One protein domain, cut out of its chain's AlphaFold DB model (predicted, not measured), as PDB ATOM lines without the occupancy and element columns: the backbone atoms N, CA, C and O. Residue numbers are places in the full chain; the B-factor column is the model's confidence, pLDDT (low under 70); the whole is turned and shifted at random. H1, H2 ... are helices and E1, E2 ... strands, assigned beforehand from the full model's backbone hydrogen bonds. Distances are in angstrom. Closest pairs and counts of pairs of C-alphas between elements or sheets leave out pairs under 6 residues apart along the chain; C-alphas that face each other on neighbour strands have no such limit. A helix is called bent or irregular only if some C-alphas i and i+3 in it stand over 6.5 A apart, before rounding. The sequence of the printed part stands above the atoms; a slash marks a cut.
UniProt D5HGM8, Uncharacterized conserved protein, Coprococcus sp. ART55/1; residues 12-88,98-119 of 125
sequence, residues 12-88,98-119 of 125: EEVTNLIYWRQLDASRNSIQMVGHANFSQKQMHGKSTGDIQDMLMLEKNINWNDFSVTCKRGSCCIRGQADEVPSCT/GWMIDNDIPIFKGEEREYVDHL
ATOM      1  N   GLU A  12      11.603  39.572  56.165       94.75
ATOM      2  CA  GLU A  12      10.796  40.447  57.013       94.75
ATOM      3  C   GLU A  12       9.846  41.385  56.250       94.75
ATOM      4  O   GLU A  12       8.859  41.862  56.809       94.75
ATOM      5  N   GLU A  13      10.084  41.603  54.956       96.94
ATOM      6  CA  GLU A  13       9.270  42.489  54.117       96.94
ATOM      7  C   GLU A  13       8.223  41.740  53.279       96.94
ATOM      8  O   GLU A  13       7.399  42.369  52.608       96.94
ATOM      9  N   VAL A  14       8.195  40.404  53.325       96.81
ATOM     10  CA  VAL A  14       7.258  39.598  52.525       96.81
ATOM     11  C   VAL A  14       5.804  39.954  52.850       96.81
ATOM     12  O   VAL A  14       5.018  40.255  51.949       96.81
ATOM     13  N   THR A  15       5.449  40.008  54.133       97.25
ATOM     14  CA  THR A  15       4.084  40.348  54.564       97.25
ATOM     15  C   THR A  15       3.723  41.793  54.236       97.25
ATOM     16  O   THR A  15       2.591  42.072  53.841       97.25
ATOM     17  N   ASN A  16       4.689  42.718  54.288       97.69
ATOM     18  CA  ASN A  16       4.478  44.104  53.858       97.69
ATOM     19  C   ASN A  16       4.173  44.190  52.358       97.69
ATOM     20  O   ASN A  16       3.259  44.918  51.958       97.69
ATOM     21  N   LEU A  17       4.883  43.419  51.529       97.50
ATOM     22  CA  LEU A  17       4.623  43.351  50.094       97.50
ATOM     23  C   LEU A  17       3.209  42.827  49.810       97.50
ATOM     24  O   LEU A  17       2.477  43.426  49.017       97.50
ATOM     25  N   ILE A  18       2.807  41.733  50.459       97.25
ATOM     26  CA  ILE A  18       1.485  41.124  50.257       97.25
ATOM     27  C   ILE A  18       0.377  42.063  50.763       97.25
ATOM     28  O   ILE A  18      -0.601  42.299  50.050       97.25
ATOM     29  N   TYR A  19       0.557  42.699  51.923       98.12
ATOM     30  CA  TYR A  19      -0.358  43.728  52.428       98.12
ATOM     31  C   TYR A  19      -0.493  44.913  51.458       98.12
ATOM     32  O   TYR A  19      -1.597  45.397  51.197       98.12
ATOM     33  N   TRP A  20       0.602  45.355  50.833       98.00
ATOM     34  CA  TRP A  20       0.551  46.405  49.816       98.00
ATOM     35  C   TRP A  20      -0.275  46.000  48.585       98.00
ATOM     36  O   TRP A  20      -0.999  46.834  48.036       98.00
ATOM     37  N   ARG A  21      -0.226  44.729  48.159       98.00
ATOM     38  CA  ARG A  21      -1.120  44.199  47.108       98.00
ATOM     39  C   ARG A  21      -2.579  44.155  47.562       98.00
ATOM     40  O   ARG A  21      -3.458  44.487  46.776       98.00
ATOM     41  N   GLN A  22      -2.843  43.839  48.826       98.12
ATOM     42  CA  GLN A  22      -4.198  43.849  49.381       98.12
ATOM     43  C   GLN A  22      -4.813  45.263  49.408       98.12
ATOM     44  O   GLN A  22      -5.989  45.455  49.081       98.12
ATOM     45  N   LEU A  23      -4.007  46.278  49.736       98.12
ATOM     46  CA  LEU A  23      -4.417  47.681  49.647       98.12
ATOM     47  C   LEU A  23      -4.691  48.112  48.201       98.12
ATOM     48  O   LEU A  23      -5.617  48.882  47.959       98.12
ATOM     49  N   ASP A  24      -3.895  47.635  47.245       98.00
ATOM     50  CA  ASP A  24      -4.138  47.863  45.819       98.00
ATOM     51  C   ASP A  24      -5.468  47.238  45.370       98.00
ATOM     52  O   ASP A  24      -6.308  47.930  44.796       98.00
ATOM     53  N   ALA A  25      -5.723  45.979  45.744       98.19
ATOM     54  CA  ALA A  25      -6.982  45.288  45.467       98.19
ATOM     55  C   ALA A  25      -8.199  46.045  46.028       98.19
ATOM     56  O   ALA A  25      -9.186  46.228  45.318       98.19
ATOM     57  N   SER A  26      -8.096  46.567  47.254       98.19
ATOM     58  CA  SER A  26      -9.164  47.356  47.885       98.19
ATOM     59  C   SER A  26      -9.445  48.661  47.145       98.19
ATOM     60  O   SER A  26     -10.603  49.000  46.896       98.19
ATOM     61  N   ARG A  27      -8.394  49.377  46.725       98.38
ATOM     62  CA  ARG A  27      -8.545  50.590  45.908       98.38
ATOM     63  C   ARG A  27      -9.192  50.271  44.563       98.38
ATOM     64  O   ARG A  27     -10.140  50.952  44.181       98.38
ATOM     65  N   ASN A  28      -8.726  49.223  43.884       98.25
ATOM     66  CA  ASN A  28      -9.263  48.800  42.592       98.25
ATOM     67  C   ASN A  28     -10.732  48.375  42.707       98.25
ATOM     68  O   ASN A  28     -11.539  48.775  41.875       98.25
ATOM     69  N   SER A  29     -11.102  47.650  43.765       98.56
ATOM     70  CA  SER A  29     -12.487  47.255  44.049       98.56
ATOM     71  C   SER A  29     -13.420  48.467  44.141       98.56
ATOM     72  O   SER A  29     -14.422  48.542  43.429       98.56
ATOM     73  N   ILE A  30     -13.056  49.467  44.951       98.62
ATOM     74  CA  ILE A  30     -13.840  50.702  45.108       98.62
ATOM     75  C   ILE A  30     -13.942  51.453  43.776       98.62
ATOM     76  O   ILE A  30     -15.027  51.889  43.392       98.62
ATOM     77  N   GLN A  31     -12.831  51.570  43.043       98.19
ATOM     78  CA  GLN A  31     -12.805  52.230  41.736       98.19
ATOM     79  C   GLN A  31     -13.689  51.514  40.708       98.19
ATOM     80  O   GLN A  31     -14.423  52.175  39.980       98.19
ATOM     81  N   MET A  32     -13.674  50.177  40.669       98.06
ATOM     82  CA  MET A  32     -14.518  49.387  39.768       98.06
ATOM     83  C   MET A  32     -16.003  49.627  40.035       98.06
ATOM     84  O   MET A  32     -16.758  49.902  39.101       98.06
ATOM     85  N   VAL A  33     -16.423  49.574  41.302       98.25
ATOM     86  CA  VAL A  33     -17.825  49.818  41.674       98.25
ATOM     87  C   VAL A  33     -18.212  51.272  41.396       98.25
ATOM     88  O   VAL A  33     -19.294  51.528  40.867       98.25
ATOM     89  N   GLY A  34     -17.322  52.225  41.681       98.25
ATOM     90  CA  GLY A  34     -17.532  53.636  41.365       98.25
ATOM     91  C   GLY A  34     -17.737  53.871  39.867       98.25
ATOM     92  O   GLY A  34     -18.756  54.424  39.463       98.25
ATOM     93  N   HIS A  35     -16.832  53.375  39.021       98.06
ATOM     94  CA  HIS A  35     -16.932  53.520  37.566       98.06
ATOM     95  C   HIS A  35     -18.120  52.777  36.941       98.06
ATOM     96  O   HIS A  35     -18.597  53.188  35.886       98.06
ATOM     97  N   ALA A  36     -18.630  51.724  37.584       98.00
ATOM     98  CA  ALA A  36     -19.861  51.067  37.150       98.00
ATOM     99  C   ALA A  36     -21.117  51.931  37.381       98.00
ATOM    100  O   ALA A  36     -22.130  51.728  36.715       98.00
ATOM    101  N   ASN A  37     -21.061  52.893  38.309       98.38
ATOM    102  CA  ASN A  37     -22.215  53.687  38.745       98.38
ATOM    103  C   ASN A  37     -22.136  55.176  38.376       98.38
ATOM    104  O   ASN A  37     -23.168  55.856  38.344       98.38
ATOM    105  N   PHE A  38     -20.933  55.683  38.106       98.25
ATOM    106  CA  PHE A  38     -20.660  57.091  37.853       98.25
ATOM    107  C   PHE A  38     -19.845  57.285  36.579       98.25
ATOM    108  O   PHE A  38     -18.987  56.482  36.213       98.25
ATOM    109  N   SER A  39     -20.081  58.412  35.909       97.69
ATOM    110  CA  SER A  39     -19.279  58.796  34.751       97.69
ATOM    111  C   SER A  39     -17.831  59.101  35.150       97.69
ATOM    112  O   SER A  39     -17.542  59.524  36.271       97.69
ATOM    113  N   GLN A  40     -16.912  58.994  34.190       96.56
ATOM    114  CA  GLN A  40     -15.507  59.365  34.392       96.56
ATOM    115  C   GLN A  40     -15.348  60.798  34.924       96.56
ATOM    116  O   GLN A  40     -14.481  61.055  35.756       96.56
ATOM    117  N   LYS A  41     -16.206  61.731  34.486       97.56
ATOM    118  CA  LYS A  41     -16.189  63.122  34.956       97.56
ATOM    119  C   LYS A  41     -16.532  63.233  36.444       97.56
ATOM    120  O   LYS A  41     -15.937  64.052  37.132       97.56
ATOM    121  N   GLN A  42     -17.472  62.424  36.933       97.12
ATOM    122  CA  GLN A  42     -17.854  62.400  38.350       97.12
ATOM    123  C   GLN A  42     -16.778  61.743  39.224       97.12
ATOM    124  O   GLN A  42     -16.551  62.193  40.342       97.12
ATOM    125  N   MET A  43     -16.098  60.724  38.694       97.69
ATOM    126  CA  MET A  43     -15.014  60.004  39.375       97.69
ATOM    127  C   MET A  43     -13.685  60.777  39.399       97.69
ATOM    128  O   MET A  43     -12.792  60.462  40.186       97.69
ATOM    129  N   HIS A  44     -13.519  61.780  38.533       96.50
ATOM    130  CA  HIS A  44     -12.262  62.511  38.407       96.50
ATOM    131  C   HIS A  44     -11.875  63.224  39.712       96.50
ATOM    132  O   HIS A  44     -12.651  63.998  40.270       96.50
ATOM    133  N   GLY A  45     -10.645  62.976  40.176       95.94
ATOM    134  CA  GLY A  45     -10.091  63.598  41.383       95.94
ATOM    135  C   GLY A  45     -10.700  63.100  42.696       95.94
ATOM    136  O   GLY A  45     -10.447  63.707  43.732       95.94
ATOM    137  N   LYS A  46     -11.501  62.026  42.673       97.94
ATOM    138  CA  LYS A  46     -12.134  61.469  43.871       97.94
ATOM    139  C   LYS A  46     -11.217  60.485  44.583       97.94
ATOM    140  O   LYS A  46     -10.625  59.601  43.960       97.94
ATOM    141  N   SER A  47     -11.119  60.635  45.901       98.00
ATOM    142  CA  SER A  47     -10.488  59.636  46.758       98.00
ATOM    143  C   SER A  47     -11.387  58.404  46.898       98.00
ATOM    144  O   SER A  47     -12.577  58.434  46.589       98.00
ATOM    145  N   THR A  48     -10.834  57.298  47.395       97.31
ATOM    146  CA  THR A  48     -11.631  56.093  47.669       97.31
ATOM    147  C   THR A  48     -12.719  56.326  48.714       97.31
ATOM    148  O   THR A  48     -13.780  55.727  48.597       97.31
ATOM    149  N   GLY A  49     -12.475  57.205  49.695       98.06
ATOM    150  CA  GLY A  49     -13.487  57.598  50.680       98.06
ATOM    151  C   GLY A  49     -14.629  58.368  50.023       98.06
ATOM    152  O   GLY A  49     -15.780  57.973  50.163       98.06
ATOM    153  N   ASP A  50     -14.303  59.361  49.185       98.31
ATOM    154  CA  ASP A  50     -15.320  60.119  48.441       98.31
ATOM    155  C   ASP A  50     -16.192  59.199  47.575       98.31
ATOM    156  O   ASP A  50     -17.401  59.380  47.493       98.31
ATOM    157  N   ILE A  51     -15.588  58.200  46.922       98.50
ATOM    158  CA  ILE A  51     -16.322  57.249  46.074       98.50
ATOM    159  C   ILE A  51     -17.260  56.380  46.914       98.50
ATOM    160  O   ILE A  51     -18.391  56.143  46.496       98.50
ATOM    161  N   GLN A  52     -16.817  55.904  48.079       98.38
ATOM    162  CA  GLN A  52     -17.670  55.136  48.987       98.38
ATOM    163  C   GLN A  52     -18.849  55.972  49.494       98.38
ATOM    164  O   GLN A  52     -19.982  55.491  49.465       98.38
ATOM    165  N   ASP A  53     -18.604  57.229  49.866       98.50
ATOM    166  CA  ASP A  53     -19.658  58.154  50.284       98.50
ATOM    167  C   ASP A  53     -20.644  58.420  49.141       98.50
ATOM    168  O   ASP A  53     -21.853  58.326  49.335       98.50
ATOM    169  N   MET A  54     -20.154  58.670  47.922       98.31
ATOM    170  CA  MET A  54     -21.001  58.848  46.736       98.31
ATOM    171  C   MET A  54     -21.851  57.602  46.447       98.31
ATOM    172  O   MET A  54     -23.048  57.719  46.183       98.31
ATOM    173  N   LEU A  55     -21.265  56.402  46.514       98.50
ATOM    174  CA  LEU A  55     -21.990  55.140  46.333       98.50
ATOM    175  C   LEU A  55     -23.101  54.979  47.375       98.50
ATOM    176  O   LEU A  55     -24.231  54.633  47.019       98.50
ATOM    177  N   MET A  56     -22.811  55.272  48.640       98.25
ATOM    178  CA  MET A  56     -23.791  55.145  49.712       98.25
ATOM    179  C   MET A  56     -24.900  56.195  49.587       98.25
ATOM    180  O   MET A  56     -26.079  55.853  49.595       98.25
ATOM    181  N   LEU A  57     -24.540  57.470  49.427       98.31
ATOM    182  CA  LEU A  57     -25.482  58.590  49.457       98.31
ATOM    183  C   LEU A  57     -26.331  58.700  48.185       98.31
ATOM    184  O   LEU A  57     -27.516  59.015  48.271       98.31
ATOM    185  N   GLU A  58     -25.755  58.452  47.006       98.12
ATOM    186  CA  GLU A  58     -26.449  58.663  45.725       98.12
ATOM    187  C   GLU A  58     -27.021  57.377  45.122       98.12
ATOM    188  O   GLU A  58     -27.962  57.434  44.324       98.12
ATOM    189  N   LYS A  59     -26.443  56.215  45.451       97.94
ATOM    190  CA  LYS A  59     -26.843  54.916  44.884       97.94
ATOM    191  C   LYS A  59     -27.375  53.936  45.922       97.94
ATOM    192  O   LYS A  59     -27.884  52.892  45.520       97.94
ATOM    193  N   ASN A  60     -27.297  54.261  47.216       98.12
ATOM    194  CA  ASN A  60     -27.633  53.348  48.309       98.12
ATOM    195  C   ASN A  60     -26.850  52.021  48.216       98.12
ATOM    196  O   ASN A  60     -27.391  50.943  48.459       98.12
ATOM    197  N   ILE A  61     -25.578  52.104  47.807       98.44
ATOM    198  CA  ILE A  61     -24.653  50.972  47.704       98.44
ATOM    199  C   ILE A  61     -23.584  51.126  48.784       98.44
ATOM    200  O   ILE A  61     -22.711  51.988  48.686       98.44
ATOM    201  N   ASN A  62     -23.607  50.251  49.784       98.19
ATOM    202  CA  ASN A  62     -22.557  50.174  50.791       98.19
ATOM    203  C   ASN A  62     -21.475  49.175  50.350       98.19
ATOM    204  O   ASN A  62     -21.686  47.964  50.368       98.19
ATOM    205  N   TRP A  63     -20.289  49.672  49.983       98.25
ATOM    206  CA  TRP A  63     -19.168  48.822  49.551       98.25
ATOM    207  C   TRP A  63     -18.751  47.784  50.606       98.25
ATOM    208  O   TRP A  63     -18.261  46.708  50.261       98.25
ATOM    209  N   ASN A  64     -18.960  48.075  51.893       97.19
ATOM    210  CA  ASN A  64     -18.572  47.165  52.967       97.19
ATOM    211  C   ASN A  64     -19.378  45.860  52.969       97.19
ATOM    212  O   ASN A  64     -18.871  44.858  53.479       97.19
ATOM    213  N   ASP A  65     -20.557  45.847  52.347       98.06
ATOM    214  CA  ASP A  65     -21.440  44.678  52.280       98.06
ATOM    215  C   ASP A  65     -20.999  43.664  51.210       98.06
ATOM    216  O   ASP A  65     -21.500  42.541  51.166       98.06
ATOM    217  N   PHE A  66     -20.029  44.014  50.353       97.81
ATOM    218  CA  PHE A  66     -19.446  43.058  49.412       97.81
ATOM    219  C   PHE A  66     -18.621  41.979  50.125       97.81
ATOM    220  O   PHE A  66     -18.061  42.194  51.206       97.81
ATOM    221  N   SER A  67     -18.501  40.816  49.478       98.00
ATOM    222  CA  SER A  67     -17.689  39.698  49.966       98.00
ATOM    223  C   SER A  67     -16.214  40.084  50.117       98.00
ATOM    224  O   SER A  67     -15.713  40.994  49.448       98.00
ATOM    225  N   VAL A  68     -15.488  39.371  50.981       98.12
ATOM    226  CA  VAL A  68     -14.048  39.592  51.185       98.12
ATOM    227  C   VAL A  68     -13.271  39.459  49.879       98.12
ATOM    228  O   VAL A  68     -12.497  40.360  49.556       98.12
ATOM    229  N   THR A  69     -13.568  38.442  49.067       97.62
ATOM    230  CA  THR A  69     -12.956  38.254  47.745       97.62
ATOM    231  C   THR A  69     -13.094  39.485  46.850       97.62
ATOM    232  O   THR A  69     -12.115  39.927  46.251       97.62
ATOM    233  N   CYS A  70     -14.288  40.082  46.783       97.69
ATOM    234  CA  CYS A  70     -14.530  41.270  45.965       97.69
ATOM    235  C   CYS A  70     -13.876  42.529  46.541       97.69
ATOM    236  O   CYS A  70     -13.533  43.433  45.780       97.69
ATOM    237  N   LYS A  71     -13.708  42.611  47.864       98.25
ATOM    238  CA  LYS A  71     -13.099  43.771  48.527       98.25
ATOM    239  C   LYS A  71     -11.580  43.732  48.490       98.25
ATOM    240  O   LYS A  71     -10.969  44.754  48.216       98.25
ATOM    241  N   ARG A  72     -10.963  42.589  48.789       97.50
ATOM    242  CA  ARG A  72      -9.518  42.498  49.055       97.50
ATOM    243  C   ARG A  72      -8.832  41.246  48.501       97.50
ATOM    244  O   ARG A  72      -7.661  41.034  48.798       97.50
ATOM    245  N   GLY A  73      -9.517  40.478  47.656       97.44
ATOM    246  CA  GLY A  73      -8.969  39.294  46.996       97.44
ATOM    247  C   GLY A  73      -9.072  38.016  47.828       97.44
ATOM    248  O   GLY A  73      -9.767  37.961  48.838       97.44
ATOM    249  N   SER A  74      -8.388  36.980  47.355       97.25
ATOM    250  CA  SER A  74      -8.323  35.641  47.945       97.25
ATOM    251  C   SER A  74      -6.879  35.145  47.964       97.25
ATOM    252  O   SER A  74      -6.024  35.660  47.235       97.25
ATOM    253  N   CYS A  75      -6.603  34.133  48.783       96.88
ATOM    254  CA  CYS A  75      -5.303  33.468  48.822       96.88
ATOM    255  C   CYS A  75      -5.446  32.008  48.392       96.88
ATOM    256  O   CYS A  75      -6.370  31.315  48.802       96.88
ATOM    257  N   CYS A  76      -4.505  31.533  47.577       94.38
ATOM    258  CA  CYS A  76      -4.342  30.108  47.305       94.38
ATOM    259  C   CYS A  76      -3.273  29.574  48.258       94.38
ATOM    260  O   CYS A  76      -2.104  29.948  48.141       94.38
ATOM    261  N   ILE A  77      -3.680  28.747  49.216       91.69
ATOM    262  CA  ILE A  77      -2.811  28.201  50.260       91.69
ATOM    263  C   ILE A  77      -2.782  26.680  50.167       91.69
ATOM    264  O   ILE A  77      -3.714  26.050  49.667       91.69
ATOM    265  N   ARG A  78      -1.690  26.073  50.623       85.69
ATOM    266  CA  ARG A  78      -1.594  24.618  50.704       85.69
ATOM    267  C   ARG A  78      -2.115  24.177  52.067       85.69
ATOM    268  O   ARG A  78      -1.570  24.616  53.076       85.69
ATOM    269  N   GLY A  79      -3.128  23.314  52.080       69.19
ATOM    270  CA  GLY A  79      -3.765  22.852  53.309       69.19
ATOM    271  C   GLY A  79      -2.782  22.170  54.260       69.19
ATOM    272  O   GLY A  79      -1.876  21.439  53.831       69.19
ATOM    273  N   GLN A  80      -2.958  22.422  55.558       63.25
ATOM    274  CA  GLN A  80      -2.327  21.623  56.604       63.25
ATOM    275  C   GLN A  80      -3.044  20.267  56.704       63.25
ATOM    276  O   GLN A  80      -4.171  20.119  56.234       63.25
ATOM    277  N   ALA A  81      -2.364  19.253  57.247       54.84
ATOM    278  CA  ALA A  81      -2.806  17.853  57.188       54.84
ATOM    279  C   ALA A  81      -4.207  17.602  57.787       54.84
ATOM    280  O   ALA A  81      -4.836  16.610  57.427       54.84
ATOM    281  N   ASP A  82      -4.711  18.521  58.615       52.12
ATOM    282  CA  ASP A  82      -5.946  18.351  59.380       52.12
ATOM    283  C   ASP A  82      -7.177  19.080  58.793       52.12
ATOM    284  O   ASP A  82      -8.277  18.921  59.317       52.12
ATOM    285  N   GLU A  83      -7.041  19.845  57.696       48.03
ATOM    286  CA  GLU A  83      -8.108  20.757  57.220       48.03
ATOM    287  C   GLU A  83      -8.618  20.522  55.788       48.03
ATOM    288  O   GLU A  83      -9.493  21.252  55.324       48.03
ATOM    289  N   VAL A  84      -8.127  19.517  55.053       46.94
ATOM    290  CA  VAL A  84      -8.520  19.322  53.643       46.94
ATOM    291  C   VAL A  84      -9.642  18.283  53.513       46.94
ATOM    292  O   VAL A  84      -9.383  17.089  53.685       46.94
ATOM    293  N   PRO A  85     -10.876  18.655  53.110       42.59
ATOM    294  CA  PRO A  85     -11.812  17.691  52.556       42.59
ATOM    295  C   PRO A  85     -11.259  17.264  51.198       42.59
ATOM    296  O   PRO A  85     -11.104  18.083  50.290       42.59
ATOM    297  N   SER A  86     -10.923  15.982  51.079       44.72
ATOM    298  CA  SER A  86     -10.365  15.391  49.867       44.72
ATOM    299  C   SER A  86     -11.218  15.725  48.635       44.72
ATOM    300  O   SER A  86     -12.301  15.175  48.447       44.72
ATOM    301  N   CYS A  87     -10.738  16.625  47.773       47.12
ATOM    302  CA  CYS A  87     -11.381  16.937  46.492       47.12
ATOM    303  C   CYS A  87     -10.998  15.951  45.374       47.12
ATOM    304  O   CYS A  87     -11.440  16.087  44.235       47.12
ATOM    305  N   THR A  88     -10.219  14.920  45.702       45.62
ATOM    306  CA  THR A  88      -9.833  13.836  44.801       45.62
ATOM    307  C   THR A  88     -10.190  12.517  45.470       45.62
ATOM    308  O   THR A  88      -9.597  12.159  46.482       45.62
ATOM    309  N   GLY A  98      -3.587  19.235  49.611       78.88
ATOM    310  CA  GLY A  98      -4.182  19.927  48.468       78.88
ATOM    311  C   GLY A  98      -4.049  21.451  48.561       78.88
ATOM    312  O   GLY A  98      -3.905  22.015  49.645       78.88
ATOM    313  N   TRP A  99      -4.095  22.126  47.412       87.12
ATOM    314  CA  TRP A  99      -4.267  23.579  47.366       87.12
ATOM    315  C   TRP A  99      -5.737  23.929  47.589       87.12
ATOM    316  O   TRP A  99      -6.619  23.305  46.999       87.12
ATOM    317  N   MET A 100      -5.990  24.945  48.402       90.06
ATOM    318  CA  MET A 100      -7.319  25.481  48.673       90.06
ATOM    319  C   MET A 100      -7.338  26.991  48.454       90.06
ATOM    320  O   MET A 100      -6.327  27.675  48.625       90.06
ATOM    321  N   ILE A 101      -8.501  27.504  48.059       93.94
ATOM    322  CA  ILE A 101      -8.736  28.942  47.943       93.94
ATOM    323  C   ILE A 101      -9.414  29.414  49.221       93.94
ATOM    324  O   ILE A 101     -10.569  29.069  49.467       93.94
ATOM    325  N   ASP A 102      -8.704  30.222  49.997       94.75
ATOM    326  CA  ASP A 102      -9.291  30.971  51.097       94.75
ATOM    327  C   ASP A 102      -9.943  32.249  50.548       94.75
ATOM    328  O   ASP A 102      -9.292  33.105  49.935       94.75
ATOM    329  N   ASN A 103     -11.259  32.342  50.733       96.00
ATOM    330  CA  ASN A 103     -12.081  33.467  50.296       96.00
ATOM    331  C   ASN A 103     -12.373  34.468  51.422       96.00
ATOM    332  O   ASN A 103     -12.961  35.512  51.134       96.00
ATOM    333  N   ASP A 104     -11.961  34.175  52.657       96.25
ATOM    334  CA  ASP A 104     -12.195  34.998  53.845       96.25
ATOM    335  C   ASP A 104     -10.878  35.458  54.490       96.25
ATOM    336  O   ASP A 104     -10.728  35.534  55.705       96.25
ATOM    337  N   ILE A 105      -9.907  35.811  53.642       96.88
ATOM    338  CA  ILE A 105      -8.580  36.238  54.090       96.88
ATOM    339  C   ILE A 105      -8.660  37.458  55.022       96.88
ATOM    340  O   ILE A 105      -9.434  38.394  54.750       96.88
ATOM    341  N   PRO A 106      -7.834  37.528  56.080       97.69
ATOM    342  CA  PRO A 106      -7.806  38.678  56.972       97.69
ATOM    343  C   PRO A 106      -7.130  39.885  56.308       97.69
ATOM    344  O   PRO A 106      -6.614  39.814  55.191       97.69
ATOM    345  N   ILE A 107      -7.140  41.038  56.980       97.69
ATOM    346  CA  ILE A 107      -6.325  42.186  56.560       97.69
ATOM    347  C   ILE A 107      -4.919  41.976  57.114       97.69
ATOM    348  O   ILE A 107      -4.772  41.920  58.326       97.69
ATOM    349  N   PHE A 108      -3.889  41.917  56.267       97.38
ATOM    350  CA  PHE A 108      -2.518  41.537  56.661       97.38
ATOM    351  C   PHE A 108      -1.763  42.649  57.422       97.38
ATOM    352  O   PHE A 108      -0.706  43.132  57.005       97.38
ATOM    353  N   LYS A 109      -2.328  43.113  58.537       96.00
ATOM    354  CA  LYS A 109      -1.833  44.215  59.367       96.00
ATOM    355  C   LYS A 109      -2.105  43.923  60.843       96.00
ATOM    356  O   LYS A 109      -3.160  43.409  61.184       96.00
ATOM    357  N   GLY A 110      -1.195  44.349  61.719       95.94
ATOM    358  CA  GLY A 110      -1.319  44.089  63.156       95.94
ATOM    359  C   GLY A 110      -1.081  42.613  63.458       95.94
ATOM    360  O   GLY A 110      -0.163  42.031  62.889       95.94
ATOM    361  N   GLU A 111      -1.905  42.031  64.322       94.88
ATOM    362  CA  GLU A 111      -1.823  40.617  64.722       94.88
ATOM    363  C   GLU A 111      -2.114  39.673  63.541       94.88
ATOM    364  O   GLU A 111      -1.402  38.701  63.325       94.88
ATOM    365  N   GLU A 112      -3.039  40.054  62.658       96.94
ATOM    366  CA  GLU A 112      -3.437  39.301  61.455       96.94
ATOM    367  C   GLU A 112      -2.333  39.144  60.390       96.94
ATOM    368  O   GLU A 112      -2.517  38.499  59.355       96.94
ATOM    369  N   ARG A 113      -1.160  39.745  60.612       96.31
ATOM    370  CA  ARG A 113       0.042  39.470  59.814       96.31
ATOM    371  C   ARG A 113       0.508  38.027  59.956       96.31
ATOM    372  O   ARG A 113       1.097  37.501  59.011       96.31
ATOM    373  N   GLU A 114       0.193  37.390  61.084       95.00
ATOM    374  CA  GLU A 114       0.540  36.000  61.370       95.00
ATOM    375  C   GLU A 114       0.063  35.047  60.266       95.00
ATOM    376  O   GLU A 114       0.781  34.108  59.923       95.00
ATOM    377  N   TYR A 115      -1.065  35.352  59.606       95.25
ATOM    378  CA  TYR A 115      -1.578  34.613  58.445       95.25
ATOM    379  C   TYR A 115      -0.531  34.425  57.333       95.25
ATOM    380  O   TYR A 115      -0.508  33.394  56.664       95.25
ATOM    381  N   VAL A 116       0.355  35.403  57.127       95.31
ATOM    382  CA  VAL A 116       1.462  35.303  56.168       95.31
ATOM    383  C   VAL A 116       2.762  34.924  56.875       95.31
ATOM    384  O   VAL A 116       3.493  34.073  56.372       95.31
ATOM    385  N   ASP A 117       3.051  35.521  58.035       94.81
ATOM    386  CA  ASP A 117       4.342  35.370  58.713       94.81
ATOM    387  C   ASP A 117       4.651  33.899  59.064       94.81
ATOM    388  O   ASP A 117       5.778  33.449  58.842       94.81
ATOM    389  N   HIS A 118       3.663  33.100  59.492       91.81
ATOM    390  CA  HIS A 118       3.884  31.680  59.821       91.81
ATOM    391  C   HIS A 118       4.332  30.826  58.616       91.81
ATOM    392  O   HIS A 118       4.968  29.785  58.787       91.81
ATOM    393  N   LEU A 119       4.034  31.265  57.386       91.62
ATOM    394  CA  LEU A 119       4.470  30.604  56.149       91.62
ATOM    395  C   LEU A 119       5.919  30.948  55.782       91.62
ATOM    396  O   LEU A 119       6.536  30.255  54.973       91.62
TER     397      LEU A 119
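AT A GLANCE: This is residues 12 to 88 and 98 to 119 of the 125 residues of the protein "Uncharacterized conserved protein" of Coprococcus sp. ART55/1 (UniProt D5HGM8). One long helix, H1, is the spine of this model, with the other parts set along it: H2 and H3 at its last end, the small helix H4 packed on its residues 22 to 30, and H5 near its first end, where it meets H1 at Thr 15. From H4 a small ribbon of two antiparallel strands, E1 and E2, runs out away from H1. The printed part has 99 residues, with five named helices and two named strands in the order H1, H2, H3, H4, E1, E2, H5. The class is mostly helix, and the whole is loose, with a radius of gyration of the C-alphas of 16.8 A and spans of 51 by 34 by 19 A.

IN THESE COORDINATES: H1 covers residues 12 to 37, from C-alpha 12 at (10.796, 40.447, 57.013) to C-alpha 37 at (-22.215, 53.687, 38.745), 40.0 A in length. It is irregular, with C-alphas 12 and 15 being 7.1 A apart. H2 is residues 40 to 43, 5.0 A, and H3 is residues 48 to 59, 15.5 A. H4 is residues 68 to 72, 5.8 A. E1, residues 75 to 78, measures 9.8 A, and E2, residues 99 to 102, measures 9.7 A. H5, residues 110 to 119, measures 16.3 A and ends with C-alpha 119 at (4.470, 30.604, 56.149).

HOW THE PARTS SIT: H1 is the hub and touches H3, H4 and H5. With residues 27 to 37 alone it touches H3, the same way at a shallow tilt of 31 degrees; the closest C-alphas, of Gly 34 and Ile 51, are 6.1 A apart. H2 is close to H1 but not clearly touching, the closest C-alphas being those of His 35 and Met 43, 7.0 A. H4 touches H1, with the C-alphas of Ser 26 and Arg 72 closest at 5.0 A. H1 and H5 only just touch, with 3 pairs of C-alphas within 8 A, the closest those of Thr 15 and Val 116 at 5.9 A; they run opposite ways at a steep tilt of 65 degrees. E1 and E2 are antiparallel at 145 degrees, with N 77 and O 100 at 2.9 A and N 102 and O 75 at 2.8 A, within hydrogen-bond range. Both strands are apart from H1. Every O i to N i+4 pair is within hydrogen-bond range in H3 and H4; in H1 it is 21 of 22, in H5 2 of 6, beside 6 of 7 O i to N i+3 pairs, and H2 is too short for such a pair.

THE WHOLE: The two C-alphas farthest apart, of Lys 41 and Ala 81, are 52.2 A from each other. Residues 89 to 97 are not printed, and C-alphas 88 and 98 are 9.1 A apart across this cut, which falls in the link from E1 to E2. Of the links that are printed whole, none is long. The mean pLDDT of the printed part is 92.1, with residues 79 to 88 under 70.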